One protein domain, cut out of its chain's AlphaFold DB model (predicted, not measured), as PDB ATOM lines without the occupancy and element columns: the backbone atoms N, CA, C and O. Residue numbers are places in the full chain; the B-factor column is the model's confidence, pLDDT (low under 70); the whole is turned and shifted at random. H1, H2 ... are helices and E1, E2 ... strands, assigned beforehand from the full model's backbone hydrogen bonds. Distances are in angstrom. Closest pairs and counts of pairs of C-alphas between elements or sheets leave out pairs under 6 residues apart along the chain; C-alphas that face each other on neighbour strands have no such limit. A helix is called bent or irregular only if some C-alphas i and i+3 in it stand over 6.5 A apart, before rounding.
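AT A GLANCE: This is residues 595 to 718 of the 1130 residues of an uncharacterized protein of Photobacterium damsela subsp. piscicida (UniProt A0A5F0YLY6). A strongly twisted five-stranded sheet curls partly round the short helix H4, while H5 packs on the opposite face and the helical hairpin H1 and H2 packs on H5 on the side away from the sheet. H3 covers the edge strand E3, on the same face as H5. The printed part has 124 residues, with five named helices and five named strands in the order H1 H2 E1 E2 H3 E3 H4 E4 E5 H5; the sheet is mixed, in the order E3 E2 E1 E5 E4, and the class is mixed, helices and strands. The whole is compact, with a radius of gyration of the C-alphas of 14.1 A and spans of 40 by 31 by 28 A.

IN THESE COORDINATES: Find C-alpha 637 at (259.784, 246.320, 242.820); from there E1, residues 637 to 645, runs 21.8 A and bends by 53 degrees at residue 642. E2 is residues 648 to 655, 21.9 A; E3 is 668 to 670; E4 is 687 to 690. E5, residues 693 to 701, runs 22.3 A and bends by 59 degrees at residue 698. H5, residues 703 to 716, runs 20.0 A to C-alpha 716 at (274.545, 264.318, 235.769). H3 is residues 658 to 663 and H4 674 to 681. H1, residues 595 to 605, begins with C-alpha 595 at (252.083, 249.675, 234.104) and runs 15.6 A; H2, residues 609 to 621, runs 16.9 A. Both are irregular: C-alphas 596 and 599 are 7.7 A apart, and C-alphas 611 and 614 are 7.8 A apart.

HOW THE PARTS SIT: Start at hairpin E1 and E2, antiparallel, with N 641 and O 652 2.8 A apart. E5 is antiparallel to E1, with N 642 and O 699 at 3.0 A, and forms a hairpin with E4, with N 688 and O 695 at 2.9 A. E3 is parallel to E2, with N 669 and O 653 at 2.9 A; E2, H3, E3 are a strand-helix-strand unit, two parallel neighbours with a helix between. Three layers are formed, with H3 and H5 on one face and H4 on the other. H5 is over E2 and E1, at a height over the sheet of 10.3 A; the closest C-alphas of H5 and E1 are those of Pro 703 and Gly 640, 5.1 A. H2 touches H5 at a steep tilt of 62 degrees, with Ala 613 and Ala 711 the closest C-alphas, 4.4 A. H1 and H2 form a helical hairpin at a shallow tilt of 25 degrees, opposite ways; Phe 605 and Tyr 612 have their closest C-alphas, 5.4 A. In H3, H4 and H5 every O i to N i+4 pair is within hydrogen-bond range; in H1 5 of 7 are, in H2 7 of 9.

THE WHOLE: The C-alphas of Pro 624 and Thr 692, the two farthest apart, are 42.2 A apart. The printed part has no cut. H2 to E1 is a long link of 15 residues, and the other links are tight. Look for low confidence at residues 625 to 633, under 70; the mean pLDDT of the printed part is 83.4.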
ATOM      1  N   ILE A 595     252.328 250.666 233.045       83.62
ATOM      2  CA  ILE A 595     252.083 249.675 234.104       83.62
ATOM      3  C   ILE A 595     252.313 248.233 233.616       83.62
ATOM      4  O   ILE A 595     252.769 247.384 234.376       83.62
ATOM      5  N   GLU A 596     252.019 247.932 232.352       85.00
ATOM      6  CA  GLU A 596     252.157 246.578 231.812       85.00
ATOM      7  C   GLU A 596     253.612 246.194 231.496       85.00
ATOM      8  O   GLU A 596     253.943 245.009 231.457       85.00
ATOM      9  N   VAL A 597     254.483 247.186 231.293       87.75
ATOM     10  CA  VAL A 597     255.909 247.014 230.959       87.75
ATOM     11  C   VAL A 597     256.849 247.469 232.083       87.75
ATOM     12  O   VAL A 597     258.059 247.294 231.973       87.75
ATOM     13  N   GLU A 598     256.308 248.006 233.178       88.00
ATOM     14  CA  GLU A 598     257.038 248.586 234.312       88.00
ATOM     15  C   GLU A 598     258.086 247.625 234.896       88.00
ATOM     16  O   GLU A 598     259.271 247.957 234.949       88.00
ATOM     17  N   ASP A 599     257.678 246.404 235.267       88.38
ATOM     18  CA  ASP A 599     258.580 245.384 235.828       88.38
ATOM     19  C   ASP A 599     259.729 245.050 234.869       88.38
ATOM     20  O   ASP A 599     260.879 244.893 235.287       88.38
ATOM     21  N   MET A 600     259.428 244.961 233.572       90.25
ATOM     22  CA  MET A 600     260.408 244.651 232.535       90.25
ATOM     23  C   MET A 600     261.414 245.793 232.371       90.25
ATOM     24  O   MET A 600     262.615 245.545 232.408       90.25
ATOM     25  N   VAL A 601     260.933 247.033 232.248       91.12
ATOM     26  CA  VAL A 601     261.754 248.243 232.095       91.12
ATOM     27  C   VAL A 601     262.689 248.438 233.288       91.12
ATOM     28  O   VAL A 601     263.881 248.687 233.104       91.12
ATOM     29  N   LEU A 602     262.176 248.282 234.511       91.06
ATOM     30  CA  LEU A 602     262.986 248.395 235.724       91.06
ATOM     31  C   LEU A 602     264.019 247.270 235.818       91.06
ATOM     32  O   LEU A 602     265.189 247.533 236.086       91.06
ATOM     33  N   THR A 603     263.626 246.029 235.522       90.25
ATOM     34  CA  THR A 603     264.560 244.892 235.475       90.25
ATOM     35  C   THR A 603     265.665 245.118 234.444       90.25
ATOM     36  O   THR A 603     266.826 244.811 234.697       90.25
ATOM     37  N   TRP A 604     265.321 245.665 233.279       92.19
ATOM     38  CA  TRP A 604     266.266 245.983 232.217       92.19
ATOM     39  C   TRP A 604     267.258 247.071 232.621       92.19
ATOM     40  O   TRP A 604     268.460 246.869 232.456       92.19
ATOM     41  N   PHE A 605     266.776 248.175 233.199       92.94
ATOM     42  CA  PHE A 605     267.629 249.241 233.724       92.94
ATOM     43  C   PHE A 605     268.618 248.706 234.763       92.94
ATOM     44  O   PHE A 605     269.815 248.963 234.672       92.94
ATOM     45  N   PHE A 606     268.138 247.893 235.707       91.38
ATOM     46  CA  PHE A 606     268.981 247.357 236.769       91.38
ATOM     47  C   PHE A 606     269.941 246.249 236.334       91.38
ATOM     48  O   PHE A 606     270.737 245.861 237.172       91.38
ATOM     49  N   LYS A 607     269.950 245.786 235.074       88.94
ATOM     50  CA  LYS A 607     271.052 244.930 234.585       88.94
ATOM     51  C   LYS A 607     272.369 245.693 234.448       88.94
ATOM     52  O   LYS A 607     273.432 245.128 234.674       88.94
ATOM     53  N   ASP A 608     272.294 246.954 234.025       89.69
ATOM     54  CA  ASP A 608     273.434 247.870 233.941       89.69
ATOM     55  C   ASP A 608     272.928 249.324 234.013       89.69
ATOM     56  O   ASP A 608     272.630 249.940 232.982       89.69
ATOM     57  N   PRO A 609     272.795 249.881 235.232       89.25
ATOM     58  CA  PRO A 609     272.255 251.223 235.430       89.25
ATOM     59  C   PRO A 609     273.030 252.312 234.687       89.25
ATOM     60  O   PRO A 609     272.418 253.263 234.211       89.25
ATOM     61  N   ASN A 610     274.353 252.167 234.552       87.75
ATOM     62  CA  ASN A 610     275.186 253.159 233.874       87.75
ATOM     63  C   ASN A 610     274.906 253.157 232.368       87.75
ATOM     64  O   ASN A 610     274.671 254.206 231.778       87.75
ATOM     65  N   LYS A 611     274.846 251.968 231.755       89.44
ATOM     66  CA  LYS A 611     274.559 251.817 230.322       89.44
ATOM     67  C   LYS A 611     273.133 252.243 229.948       89.44
ATOM     68  O   LYS A 611     272.915 252.760 228.853       89.44
ATOM     69  N   TYR A 612     272.149 252.002 230.817       92.06
ATOM     70  CA  TYR A 612     270.725 252.175 230.486       92.06
ATOM     71  C   TYR A 612     270.059 253.426 231.082       92.06
ATOM     72  O   TYR A 612     268.865 253.629 230.847       92.06
ATOM     73  N   ALA A 613     270.790 254.293 231.794       89.69
ATOM     74  CA  ALA A 613     270.239 255.502 232.419       89.69
ATOM     75  C   ALA A 613     269.507 256.425 231.429       89.69
ATOM     76  O   ALA A 613     268.348 256.772 231.657       89.69
ATOM     77  N   ASN A 614     270.127 256.751 230.289       89.25
ATOM     78  CA  ASN A 614     269.505 257.598 229.261       89.25
ATOM     79  C   ASN A 614     268.225 256.958 228.685       89.25
ATOM     80  O   ASN A 614     267.223 257.630 228.444       89.25
ATOM     81  N   LYS A 615     268.217 255.627 228.521       91.06
ATOM     82  CA  LYS A 615     267.055 254.896 227.987       91.06
ATOM     83  C   LYS A 615     265.876 254.945 228.960       91.06
ATOM     84  O   LYS A 615     264.760 255.258 228.552       91.06
ATOM     85  N   LEU A 616     266.129 254.719 230.253       91.38
ATOM     86  CA  LEU A 616     265.101 254.862 231.287       91.38
ATOM     87  C   LEU A 616     264.588 256.306 231.372       91.38
ATOM     88  O   LEU A 616     263.378 256.512 231.442       91.38
ATOM     89  N   PHE A 617     265.493 257.289 231.336       89.00
ATOM     90  CA  PHE A 617     265.148 258.711 231.372       89.00
ATOM     91  C   PHE A 617     264.144 259.069 230.270       89.00
ATOM     92  O   PHE A 617     263.071 259.602 230.560       89.00
ATOM     93  N   LYS A 618     264.440 258.690 229.019       87.69
ATOM     94  CA  LYS A 618     263.556 258.922 227.869       87.69
ATOM     95  C   LYS A 618     262.187 258.262 228.033       87.69
ATOM     96  O   LYS A 618     261.176 258.889 227.727       87.69
ATOM     97  N   VAL A 619     262.128 257.020 228.519       89.25
ATOM     98  CA  VAL A 619     260.850 256.314 228.728       89.25
ATOM     99  C   VAL A 619     259.992 257.026 229.771       89.25
ATOM    100  O   VAL A 619     258.822 257.292 229.509       89.25
ATOM    101  N   VAL A 620     260.562 257.368 230.931       87.31
ATOM    102  CA  VAL A 620     259.804 257.975 232.038       87.31
ATOM    103  C   VAL A 620     259.328 259.387 231.694       87.31
ATOM    104  O   VAL A 620     258.190 259.727 232.006       87.31
ATOM    105  N   MET A 621     260.141 260.177 230.984       84.81
ATOM    106  CA  MET A 621     259.765 261.526 230.535       84.81
ATOM    107  C   MET A 621     258.592 261.551 229.549       84.81
ATOM    108  O   MET A 621     257.949 262.584 229.388       84.81
ATOM    109  N   ASN A 622     258.294 260.426 228.895       83.62
ATOM    110  CA  ASN A 622     257.151 260.305 227.995       83.62
ATOM    111  C   ASN A 622     255.843 259.925 228.715       83.62
ATOM    112  O   ASN A 622     254.788 259.920 228.081       83.62
ATOM    113  N   ILE A 623     255.869 259.608 230.015       81.56
ATOM    114  CA  ILE A 623     254.668 259.215 230.764       81.56
ATOM    115  C   ILE A 623     253.856 260.473 231.151       81.56
ATOM    116  O   ILE A 623     254.432 261.410 231.701       81.56
ATOM    117  N   PRO A 624     252.528 260.522 230.912       71.25
ATOM    118  CA  PRO A 624     251.699 261.672 231.268       71.25
ATOM    119  C   PRO A 624     251.676 261.920 232.782       71.25
ATOM    120  O   PRO A 624     251.574 260.977 233.571       71.25
ATOM    121  N   SER A 625     251.673 263.194 233.184       64.12
ATOM    122  CA  SER A 625     251.593 263.648 234.586       64.12
ATOM    123  C   SER A 625     250.357 263.143 235.339       64.12
ATOM    124  O   SER A 625     250.366 263.043 236.565       64.12
ATOM    125  N   ASP A 626     249.300 262.814 234.601       57.91
ATOM    126  CA  ASP A 626     247.957 262.559 235.124       57.91
ATOM    127  C   ASP A 626     247.763 261.083 235.523       57.91
ATOM    128  O   ASP A 626     246.754 260.706 236.132       57.91
ATOM    129  N   VAL A 627     248.743 260.225 235.210       57.47
ATOM    130  CA  VAL A 627     248.746 258.806 235.581       57.47
ATOM    131  C   VAL A 627     249.071 258.691 237.074       57.47
ATOM    132  O   VAL A 627     250.194 258.433 237.492       57.47
ATOM    133  N   SER A 628     248.045 258.861 237.904       49.44
ATOM    134  CA  SER A 628     248.096 258.810 239.379       49.44
ATOM    135  C   SER A 628     248.629 257.498 239.996       49.44
ATOM    136  O   SER A 628     248.757 257.404 241.216       49.44
ATOM    137  N   ALA A 629     248.969 256.493 239.180       53.12
ATOM    138  CA  ALA A 629     249.418 255.163 239.594       53.12
ATOM    139  C   ALA A 629     250.843 254.790 239.125       53.12
ATOM    140  O   ALA A 629     251.196 253.609 239.169       53.12
ATOM    141  N   ILE A 630     251.666 255.749 238.674       58.72
ATOM    142  CA  ILE A 630     253.060 255.466 238.283       58.72
ATOM    143  C   ILE A 630     253.817 254.870 239.477       58.72
ATOM    144  O   ILE A 630     253.975 255.514 240.515       58.72
ATOM    145  N   GLY A 631     254.314 253.643 239.313       55.78
ATOM    146  CA  GLY A 631     255.243 253.016 240.245       55.78
ATOM    147  C   GLY A 631     254.626 252.179 241.373       55.78
ATOM    148  O   GLY A 631     255.379 251.636 242.168       55.78
ATOM    149  N   TYR A 632     253.297 252.072 241.511       59.06
ATOM    150  CA  TYR A 632     252.678 251.333 242.635       59.06
ATOM    151  C   TYR A 632     252.194 249.915 242.291       59.06
ATOM    152  O   TYR A 632     251.765 249.188 243.187       59.06
ATOM    153  N   ASN A 633     252.262 249.512 241.019       62.19
ATOM    154  CA  ASN A 633     251.700 248.247 240.531       62.19
ATOM    155  C   ASN A 633     252.756 247.198 240.143       62.19
ATOM    156  O   ASN A 633     252.388 246.079 239.775       62.19
ATOM    157  N   SER A 634     254.046 247.529 240.250       71.00
ATOM    158  CA  SER A 634     255.142 246.585 240.032       71.00
ATOM    159  C   SER A 634     255.023 245.363 240.955       71.00
ATOM    160  O   SER A 634     254.817 245.466 242.169       71.00
ATOM    161  N   LYS A 635     255.143 244.160 240.376       77.88
ATOM    162  CA  LYS A 635     255.097 242.911 241.151       77.88
ATOM    163  C   LYS A 635     256.435 242.640 241.826       77.88
ATOM    164  O   LYS A 635     256.439 242.071 242.918       77.88
ATOM    165  N   ILE A 636     257.538 243.057 241.204       84.62
ATOM    166  CA  ILE A 636     258.910 242.750 241.631       84.62
ATOM    167  C   ILE A 636     259.493 243.872 242.506       84.62
ATOM    168  O   ILE A 636     260.091 243.594 243.548       84.62
ATOM    169  N   PHE A 637     259.289 245.134 242.126       88.06
ATOM    170  CA  PHE A 637     259.784 246.320 242.820       88.06
ATOM    171  C   PHE A 637     258.669 246.933 243.674       88.06
ATOM    172  O   PHE A 637     257.560 247.155 243.210       88.06
ATOM    173  N   LYS A 638     258.938 247.206 244.953       85.31
ATOM    174  CA  LYS A 638     257.895 247.619 245.908       85.31
ATOM    175  C   LYS A 638     257.894 249.107 246.199       85.31
ATOM    176  O   LYS A 638     256.872 249.775 246.091       85.31
ATOM    177  N   THR A 639     259.017 249.625 246.682       86.62
ATOM    178  CA  THR A 639     259.082 250.988 247.228       86.62
ATOM    179  C   THR A 639     260.504 251.520 247.149       86.62
ATOM    180  O   THR A 639     261.444 250.831 247.544       86.62
ATOM    181  N   GLY A 640     260.662 252.743 246.650       88.00
ATOM    182  CA  GLY A 640     261.908 253.496 246.682       88.00
ATOM    183  C   GLY A 640     262.035 254.323 247.959       88.00
ATOM    184  O   GLY A 640     261.092 254.989 248.380       88.00
ATOM    185  N   TYR A 641     263.215 254.309 248.565       88.62
ATOM    186  CA  TYR A 641     263.536 255.068 249.766       88.62
ATOM    187  C   TYR A 641     264.701 256.008 249.481       88.62
ATOM    188  O   TYR A 641     265.790 255.558 249.115       88.62
ATOM    189  N   LEU A 642     264.489 257.301 249.724       86.94
ATOM    190  CA  LEU A 642     265.568 258.266 249.878       86.94
ATOM    191  C   LEU A 642     265.818 258.456 251.368       86.94
ATOM    192  O   LEU A 642     264.979 258.995 252.095       86.94
ATOM    193  N   TYR A 643     266.984 258.035 251.833       87.06
ATOM    194  CA  TYR A 643     267.368 258.201 253.228       87.06
ATOM    195  C   TYR A 643     268.792 258.723 253.343       87.06
ATOM    196  O   TYR A 643     269.606 258.594 252.435       87.06
ATOM    197  N   THR A 644     269.104 259.323 254.482       86.19
ATOM    198  CA  THR A 644     270.474 259.703 254.826       86.19
ATOM    199  C   THR A 644     271.108 258.614 255.665       86.19
ATOM    200  O   THR A 644     270.498 258.171 256.627       86.19
ATOM    201  N   GLU A 645     272.312 258.179 255.317       85.12
ATOM    202  CA  GLU A 645     273.164 257.307 256.127       85.12
ATOM    203  C   GLU A 645     274.391 258.123 256.526       85.12
ATOM    204  O   GLU A 645     275.172 258.522 255.667       85.12
ATOM    205  N   ASN A 646     274.551 258.428 257.817       82.75
ATOM    206  CA  ASN A 646     275.642 259.281 258.313       82.75
ATOM    207  C   ASN A 646     275.773 260.608 257.528       82.75
ATOM    208  O   ASN A 646     276.872 261.020 257.170       82.75
ATOM    209  N   ARG A 647     274.635 261.277 257.279       74.25
ATOM    210  CA  ARG A 647     274.489 262.532 256.505       74.25
ATOM    211  C   ARG A 647     274.658 262.419 254.982       74.25
ATOM    212  O   ARG A 647     274.421 263.410 254.305       74.25
ATOM    213  N   GLN A 648     274.977 261.248 254.431       80.88
ATOM    214  CA  GLN A 648     275.001 261.037 252.978       80.88
ATOM    215  C   GLN A 648     273.649 260.527 252.483       80.88
ATOM    216  O   GLN A 648     273.147 259.530 252.998       80.88
ATOM    217  N   SER A 649     273.057 261.200 251.496       81.31
ATOM    218  CA  SER A 649     271.819 260.747 250.854       81.31
ATOM    219  C   SER A 649     272.068 259.467 250.047       81.31
ATOM    220  O   SER A 649     273.079 259.352 249.360       81.31
ATOM    221  N   LYS A 650     271.150 258.506 250.132       83.81
ATOM    222  CA  LYS A 650     271.147 257.268 249.349       83.81
ATOM    223  C   LYS A 650     269.744 256.989 248.829       83.81
ATOM    224  O   LYS A 650     268.789 257.032 249.607       83.81
ATOM    225  N   TYR A 651     269.652 256.646 247.548       84.88
ATOM    226  CA  TYR A 651     268.446 256.119 246.917       84.88
ATOM    227  C   TYR A 651     268.528 254.599 246.844       84.88
ATOM    228  O   TYR A 651     269.472 254.061 246.265       84.88
ATOM    229  N   ARG A 652     267.552 253.900 247.433       88.62
ATOM    230  CA  ARG A 652     267.448 252.441 247.307       88.62
ATOM    231  C   ARG A 652     266.022 251.974 247.093       88.62
ATOM    232  O   ARG A 652     265.115 252.456 247.763       88.62
ATOM    233  N   ILE A 653     265.839 250.992 246.220       90.44
ATOM    234  CA  ILE A 653     264.534 250.401 245.910       90.44
ATOM    235  C   ILE A 653     264.432 249.017 246.546       90.44
ATOM    236  O   ILE A 653     265.328 248.186 246.399       90.44
ATOM    237  N   ALA A 654     263.340 248.773 247.268       88.69
ATOM    238  CA  ALA A 654     263.006 247.456 247.787       88.69
ATOM    239  C   ALA A 654     262.507 246.543 246.662       88.69
ATOM    240  O   ALA A 654     261.583 246.912 245.934       88.69
ATOM    241  N   VAL A 655     263.100 245.357 246.553       90.25
ATOM    242  CA  VAL A 655     262.827 244.377 245.497       90.25
ATOM    243  C   VAL A 655     262.648 242.977 246.097       90.25
ATOM    244  O   VAL A 655     263.323 242.629 247.066       90.25
ATOM    245  N   ASP A 656     261.731 242.184 245.545       85.94
ATOM    246  CA  ASP A 656     261.496 240.787 245.961       85.94
ATOM    247  C   ASP A 656     262.442 239.787 245.262       85.94
ATOM    248  O   ASP A 656     262.488 238.611 245.618       85.94
ATOM    249  N   ASP A 657     263.206 240.238 244.265       85.19
ATOM    250  CA  ASP A 657     264.211 239.432 243.572       85.19
ATOM    251  C   ASP A 657     265.552 239.476 244.323       85.19
ATOM    252  O   ASP A 657     266.256 240.492 244.365       85.19
ATOM    253  N   GLN A 658     265.905 238.353 244.945       84.31
ATOM    254  CA  GLN A 658     267.130 238.211 245.729       84.31
ATOM    255  C   GLN A 658     268.403 238.261 244.869       84.31
ATOM    256  O   GLN A 658     269.442 238.698 245.372       84.31
ATOM    257  N   ILE A 659     268.348 237.823 243.607       84.62
ATOM    258  CA  ILE A 659     269.507 237.799 242.704       84.62
ATOM    259  C   ILE A 659     269.841 239.238 242.309       84.62
ATOM    260  O   ILE A 659     270.936 239.709 242.620       84.62
ATOM    261  N   LEU A 660     268.858 239.978 241.783       83.56
ATOM    262  CA  LEU A 660     269.024 241.389 241.404       83.56
ATOM    263  C   LEU A 660     269.484 242.260 242.585       83.56
ATOM    264  O   LEU A 660     270.383 243.091 242.445       83.56
ATOM    265  N   ALA A 661     268.916 242.048 243.779       85.38
ATOM    266  CA  ALA A 661     269.316 242.777 244.984       85.38
ATOM    267  C   ALA A 661     270.775 242.525 245.402       85.38
ATOM    268  O   ALA A 661     271.388 243.376 246.050       85.38
ATOM    269  N   THR A 662     271.312 241.347 245.077       84.44
ATOM    270  CA  THR A 662     272.690 240.961 245.407       84.44
ATOM    271  C   THR A 662     273.679 241.496 244.374       84.44
ATOM    272  O   THR A 662     274.777 241.898 244.753       84.44
ATOM    273  N   GLU A 663     273.288 241.544 243.100       84.62
ATOM    274  CA  GLU A 663     274.104 242.084 242.004       84.62
ATOM    275  C   GLU A 663     274.240 243.614 242.082       84.62
ATOM    276  O   GLU A 663     275.331 244.145 241.878       84.62
ATOM    277  N   HIS A 664     273.176 244.329 242.478       85.25
ATOM    278  CA  HIS A 664     273.161 245.801 242.524       85.25
ATOM    279  C   HIS A 664     272.814 246.385 243.914       85.25
ATOM    280  O   HIS A 664     271.900 247.207 244.041       85.25
ATOM    281  N   PRO A 665     273.578 246.067 244.980       84.31
ATOM    282  CA  PRO A 665     273.255 246.428 246.371       84.31
ATOM    283  C   PRO A 665     273.376 247.933 246.678       84.31
ATOM    284  O   PRO A 665     273.004 248.413 247.756       84.31
ATOM    285  N   GLN A 666     273.961 248.695 245.755       85.25
ATOM    286  CA  GLN A 666     274.076 250.145 245.853       85.25
ATOM    287  C   GLN A 666     272.733 250.847 245.591       85.25
ATOM    288  O   GLN A 666     272.434 251.816 246.289       85.25
ATOM    289  N   HIS A 667     271.903 250.290 244.700       87.81
ATOM    290  CA  HIS A 667     270.603 250.839 244.294       87.81
ATOM    291  C   HIS A 667     269.407 249.980 244.735       87.81
ATOM    292  O   HIS A 667     268.299 250.498 244.853       87.81
ATOM    293  N   LEU A 668     269.606 248.686 245.007       90.44
ATOM    294  CA  LEU A 668     268.546 247.743 245.372       90.44
ATOM    295  C   LEU A 668     268.748 247.176 246.783       90.44
ATOM    296  O   LEU A 668     269.871 247.006 247.257       90.44
ATOM    297  N   ILE A 669     267.644 246.874 247.469       90.19
ATOM    298  CA  ILE A 669     267.621 246.133 248.737       90.19
ATOM    299  C   ILE A 669     266.560 245.047 248.672       90.19
ATOM    300  O   ILE A 669     265.424 245.308 248.293       90.19
ATOM    301  N   HIS A 670     266.903 243.829 249.085       89.94
ATOM    302  CA  HIS A 670     265.898 242.775 249.131       89.94
ATOM    303  C   HIS A 670     264.873 243.053 250.244       89.94
ATOM    304  O   HIS A 670     265.249 243.461 251.354       89.94
ATOM    305  N   SER A 671     263.589 242.820 249.966       85.50
ATOM    306  CA  SER A 671     262.473 243.122 250.874       85.50
ATOM    307  C   SER A 671     262.568 242.382 252.214       85.50
ATOM    308  O   SER A 671     262.234 242.941 253.255       85.50
ATOM    309  N   SER A 672     263.142 241.174 252.234       84.00
ATOM    310  CA  SER A 672     263.352 240.404 253.473       84.00
ATOM    311  C   SER A 672     264.483 240.930 254.371       84.00
ATOM    312  O   SER A 672     264.646 240.460 255.501       84.00
ATOM    313  N   THR A 673     265.289 241.893 253.908       85.56
ATOM    314  CA  THR A 673     266.410 242.406 254.705       85.56
ATOM    315  C   THR A 673     265.919 243.199 255.915       85.56
ATOM    316  O   THR A 673     264.937 243.937 255.865       85.56
ATOM    317  N   SER A 674     266.646 243.109 257.031       83.38
ATOM    318  CA  SER A 674     266.289 243.852 258.248       83.38
ATOM    319  C   SER A 674     266.340 245.373 258.066       83.38
ATOM    320  O   SER A 674     265.593 246.082 258.736       83.38
ATOM    321  N   LEU A 675     267.157 245.882 257.133       84.38
ATOM    322  CA  LEU A 675     267.159 247.299 256.760       84.38
ATOM    323  C   LEU A 675     265.880 247.689 256.002       84.38
ATOM    324  O   LEU A 675     265.271 248.689 256.371       84.38
ATOM    325  N   ALA A 676     265.448 246.906 255.004       84.62
ATOM    326  CA  ALA A 676     264.218 247.171 254.250       84.62
ATOM    327  C   ALA A 676     262.978 247.158 255.159       84.62
ATOM    328  O   ALA A 676     262.209 248.116 255.156       84.62
ATOM    329  N   ASN A 677     262.859 246.151 256.031       83.12
ATOM    330  CA  ASN A 677     261.786 246.073 257.029       83.12
ATOM    331  C   ASN A 677     261.788 247.278 257.989       83.12
ATOM    332  O   ASN A 677     260.736 247.800 258.357       83.12
ATOM    333  N   THR A 678     262.977 247.753 258.384       83.00
ATOM    334  CA  THR A 678     263.093 248.941 259.245       83.00
ATOM    335  C   THR A 678     262.649 250.199 258.499       83.00
ATOM    336  O   THR A 678     261.865 250.962 259.053       83.00
ATOM    337  N   LEU A 679     263.089 250.393 257.251       85.06
ATOM    338  CA  LEU A 679     262.701 251.533 256.412       85.06
ATOM    339  C   LEU A 679     261.188 251.574 256.162       85.06
ATOM    340  O   LEU A 679     260.585 252.633 256.287       85.06
ATOM    341  N   GLN A 680     260.566 250.420 255.913       84.56
ATOM    342  CA  GLN A 680     259.122 250.307 255.703       84.56
ATOM    343  C   GLN A 680     258.303 250.665 256.958       84.56
ATOM    344  O   GLN A 680     257.211 251.214 256.859       84.56
ATOM    345  N   SER A 681     258.824 250.363 258.152       82.19
ATOM    346  CA  SER A 681     258.130 250.603 259.428       82.19
ATOM    347  C   SER A 681     258.242 252.038 259.969       82.19
ATOM    348  O   SER A 681     257.623 252.363 260.985       82.19
ATOM    349  N   LYS A 682     259.073 252.892 259.355       83.44
ATOM    350  CA  LYS A 682     259.408 254.235 259.856       83.44
ATOM    351  C   LYS A 682     258.754 255.318 258.999       83.44
ATOM    352  O   LYS A 682     258.703 255.211 257.782       83.44
ATOM    353  N   ALA A 683     258.278 256.383 259.643       79.00
ATOM    354  CA  ALA A 683     257.682 257.520 258.946       79.00
ATOM    355  C   ALA A 683     258.754 258.443 258.336       79.00
ATOM    356  O   ALA A 683     259.907 258.471 258.780       79.00
ATOM    357  N   ILE A 684     258.356 259.247 257.351       83.06
ATOM    358  CA  ILE A 684     259.200 260.291 256.753       83.06
ATOM    359  C   ILE A 684     259.714 261.247 257.848       83.06
ATOM    360  O   ILE A 684     259.017 261.514 258.826       83.06
ATOM    361  N   ASN A 685     260.953 261.723 257.710       79.44
ATOM    362  CA  ASN A 685     261.705 262.545 258.668       79.44
ATOM    363  C   ASN A 685     261.986 261.887 260.029       79.44
ATOM    364  O   ASN A 685     262.457 262.546 260.959       79.44
ATOM    365  N   THR A 686     261.745 260.578 260.163       79.25
ATOM    366  CA  THR A 686     262.042 259.858 261.403       79.25
ATOM    367  C   THR A 686     263.502 259.428 261.433       79.25
ATOM    368  O   THR A 686     263.953 258.633 260.607       79.25
ATOM    369  N   TYR A 687     264.227 259.905 262.441       81.56
ATOM    370  CA  TYR A 687     265.582 259.461 262.735       81.56
ATOM    371  C   TYR A 687     265.584 258.091 263.438       81.56
ATOM    372  O   TYR A 687     264.815 257.856 264.375       81.56
ATOM    373  N   PHE A 688     266.470 257.185 263.022       85.62
ATOM    374  CA  PHE A 688     266.675 255.892 263.676       85.62
ATOM    375  C   PHE A 688     268.127 255.404 263.568       85.62
ATOM    376  O   PHE A 688     268.889 255.808 262.692       85.62
ATOM    377  N   LEU A 689     268.515 254.512 264.479       80.38
ATOM    378  CA  LEU A 689     269.822 253.854 264.478       80.38
ATOM    379  C   LEU A 689     269.678 252.423 263.958       80.38
ATOM    380  O   LEU A 689     268.843 251.665 264.450       80.38
ATOM    381  N   TYR A 690     270.524 252.033 263.003       81.44
ATOM    382  CA  TYR A 690     270.600 250.658 262.503       81.44
ATOM    383  C   TYR A 690     272.064 250.235 262.354       81.44
ATOM    384  O   TYR A 690     272.844 250.930 261.706       81.44
ATOM    385  N   LYS A 691     272.456 249.113 262.985       74.19
ATOM    386  CA  LYS A 691     273.842 248.590 263.014       74.19
ATOM    387  C   LYS A 691     274.895 249.709 263.161       74.19
ATOM    388  O   LYS A 691     275.749 249.852 262.296       74.19
ATOM    389  N   THR A 692     274.745 250.529 264.211       77.44
ATOM    390  CA  THR A 692     275.612 251.672 264.595       77.44
ATOM    391  C   THR A 692     275.702 252.864 263.630       77.44
ATOM    392  O   THR A 692     276.485 253.776 263.881       77.44
ATOM    393  N   LYS A 693     274.875 252.929 262.579       82.31
ATOM    394  CA  LYS A 693     274.805 254.083 261.666       82.31
ATOM    395  C   LYS A 693     273.533 254.905 261.875       82.31
ATOM    396  O   LYS A 693     272.490 254.364 262.250       82.31
ATOM    397  N   HIS A 694     273.648 256.207 261.631       82.12
ATOM    398  CA  HIS A 694     272.581 257.195 261.772       82.12
ATOM    399  C   HIS A 694     271.751 257.250 260.490       82.12
ATOM    400  O   HIS A 694     272.303 257.592 259.442       82.12
ATOM    401  N   TYR A 695     270.454 256.950 260.581       85.50
ATOM    402  CA  TYR A 695     269.531 257.008 259.451       85.50
ATOM    403  C   TYR A 695     268.425 258.040 259.661       85.50
ATOM    404  O   TYR A 695     267.919 258.193 260.771       85.50
ATOM    405  N   SER A 696     268.022 258.721 258.591       83.94
ATOM    406  CA  SER A 696     266.776 259.496 258.539       83.94
ATOM    407  C   SER A 696     266.161 259.394 257.147       83.94
ATOM    408  O   SER A 696     266.867 259.606 256.158       83.94
ATOM    409  N   ILE A 697     264.875 259.048 257.066       84.50
ATOM    410  CA  ILE A 697     264.134 258.954 255.798       84.50
ATOM    411  C   ILE A 697     263.766 260.366 255.353       84.50
ATOM    412  O   ILE A 697     263.099 261.076 256.099       84.50
ATOM    413  N   LYS A 698     264.175 260.759 254.149       84.75
ATOM    414  CA  LYS A 698     263.803 262.044 253.547       84.75
ATOM    415  C   LYS A 698     262.531 261.914 252.719       84.75
ATOM    416  O   LYS A 698     261.624 262.718 252.878       84.75
ATOM    417  N   GLU A 699     262.453 260.890 251.871       85.62
ATOM    418  CA  GLU A 699     261.323 260.688 250.962       85.62
ATOM    419  C   GLU A 699     261.047 259.195 250.747       85.62
ATOM    420  O   GLU A 699     261.954 258.357 250.808       85.62
ATOM    421  N   ILE A 700     259.781 258.880 250.473       85.75
ATOM    422  CA  ILE A 700     259.328 257.566 250.018       85.75
ATOM    423  C   ILE A 700     258.740 257.778 248.627       85.75
ATOM    424  O   ILE A 700     257.837 258.594 248.459       85.75
ATOM    425  N   LEU A 701     259.281 257.069 247.641       85.69
ATOM    426  CA  LEU A 701     258.963 257.245 246.230       85.69
ATOM    427  C   LEU A 701     258.457 255.930 245.623       85.69
ATOM    428  O   LEU A 701     258.895 254.848 246.030       85.69
ATOM    429  N   PRO A 702     257.586 255.996 244.609       86.06
ATOM    430  CA  PRO A 702     257.290 254.845 243.770       86.06
ATOM    431  C   PRO A 702     258.561 254.321 243.062       86.06
ATOM    432  O   PRO A 702     259.389 255.138 242.648       86.06
ATOM    433  N   PRO A 703     258.733 252.994 242.895       87.69
ATOM    434  CA  PRO A 703     259.832 252.356 242.173       87.69
ATOM    435  C   PRO A 703     260.291 253.061 240.895       87.69
ATOM    436  O   PRO A 703     261.474 253.374 240.778       87.69
ATOM    437  N   THR A 704     259.379 253.378 239.973       88.12
ATOM    438  CA  THR A 704     259.722 254.063 238.716       88.12
ATOM    439  C   THR A 704     260.341 255.435 238.941       88.12
ATOM    440  O   THR A 704     261.371 255.741 238.348       88.12
ATOM    441  N   LEU A 705     259.769 256.249 239.834       86.56
ATOM    442  CA  LEU A 705     260.305 257.578 240.142       86.56
ATOM    443  C   LEU A 705     261.650 257.495 240.871       86.56
ATOM    444  O   LEU A 705     262.535 258.314 240.634       86.56
ATOM    445  N   ALA A 706     261.830 256.493 241.732       87.56
ATOM    446  CA  ALA A 706     263.110 256.254 242.385       87.56
ATOM    447  C   ALA A 706     264.194 255.825 241.381       87.56
ATOM    448  O   ALA A 706     265.305 256.343 241.435       87.56
ATOM    449  N   ALA A 707     263.871 254.928 240.443       89.81
ATOM    450  CA  ALA A 707     264.785 254.512 239.381       89.81
ATOM    451  C   ALA A 707     265.115 255.673 238.431       89.81
ATOM    452  O   ALA A 707     266.271 255.851 238.059       89.81
ATOM    453  N   TYR A 708     264.125 256.507 238.112       88.69
ATOM    454  CA  TYR A 708     264.305 257.720 237.321       88.69
ATOM    455  C   TYR A 708     265.287 258.703 237.971       88.69
ATOM    456  O   TYR A 708     266.195 259.185 237.303       88.69
ATOM    457  N   ARG A 709     265.184 258.944 239.287       86.50
ATOM    458  CA  ARG A 709     266.157 259.786 240.006       86.50
ATOM    459  C   ARG A 709     267.560 259.187 240.027       86.50
ATOM    460  O   ARG A 709     268.521 259.920 239.853       86.50
ATOM    461  N   ILE A 710     267.676 257.868 240.179       88.88
ATOM    462  CA  ILE A 710     268.972 257.183 240.074       88.88
ATOM    463  C   ILE A 710     269.567 257.377 238.673       88.88
ATOM    464  O   ILE A 710     270.757 257.647 238.558       88.88
ATOM    465  N   ALA A 711     268.761 257.269 237.613       89.94
ATOM    466  CA  ALA A 711     269.224 257.514 236.250       89.94
ATOM    467  C   ALA A 711     269.669 258.969 236.038       89.94
ATOM    468  O   ALA A 711     270.707 259.191 235.428       89.94
ATOM    469  N   ILE A 712     268.932 259.944 236.577       86.94
ATOM    470  CA  ILE A 712     269.324 261.360 236.543       86.94
ATOM    471  C   ILE A 712     270.665 261.579 237.249       86.94
ATOM    472  O   ILE A 712     271.552 262.187 236.663       86.94
ATOM    473  N   ASP A 713     270.835 261.046 238.464       85.44
ATOM    474  CA  ASP A 713     272.091 261.163 239.215       85.44
ATOM    475  C   ASP A 713     273.267 260.545 238.433       85.44
ATOM    476  O   ASP A 713     274.384 261.046 238.497       85.44
ATOM    477  N   ILE A 714     273.041 259.460 237.683       86.56
ATOM    478  CA  ILE A 714     274.066 258.855 236.818       86.56
ATOM    479  C   ILE A 714     274.404 259.778 235.640       86.56
ATOM    480  O   ILE A 714     275.580 260.016 235.390       86.56
ATOM    481  N   LEU A 715     273.393 260.299 234.937       85.38
ATOM    482  CA  LEU A 715     273.582 261.162 233.763       85.38
ATOM    483  C   LEU A 715     274.259 262.491 234.115       85.38
ATOM    484  O   LEU A 715     275.088 262.959 233.348       85.38
ATOM    485  N   ASP A 716     273.941 263.071 235.274       81.94
ATOM    486  CA  ASP A 716     274.545 264.318 235.769       81.94
ATOM    487  C   ASP A 716     276.037 264.157 236.113       81.94
ATOM    488  O   ASP A 716     276.801 265.117 236.085       81.94
ATOM    489  N   ASN A 717     276.469 262.927 236.411       78.88
ATOM    490  CA  ASN A 717     277.866 262.595 236.690       78.88
ATOM    491  C   ASN A 717     278.611 262.009 235.469       78.88
ATOM    492  O   ASN A 717     279.788 261.664 235.602       78.88
ATOM    493  N   ASP A 718     277.962 261.862 234.308       77.12
ATOM    494  CA  ASP A 718     278.587 261.346 233.082       77.12
ATOM    495  C   ASP A 718     279.112 262.499 232.216       77.12
ATOM    496  O   ASP A 718     278.349 263.219 231.576       77.12
TER     497      ASP A 718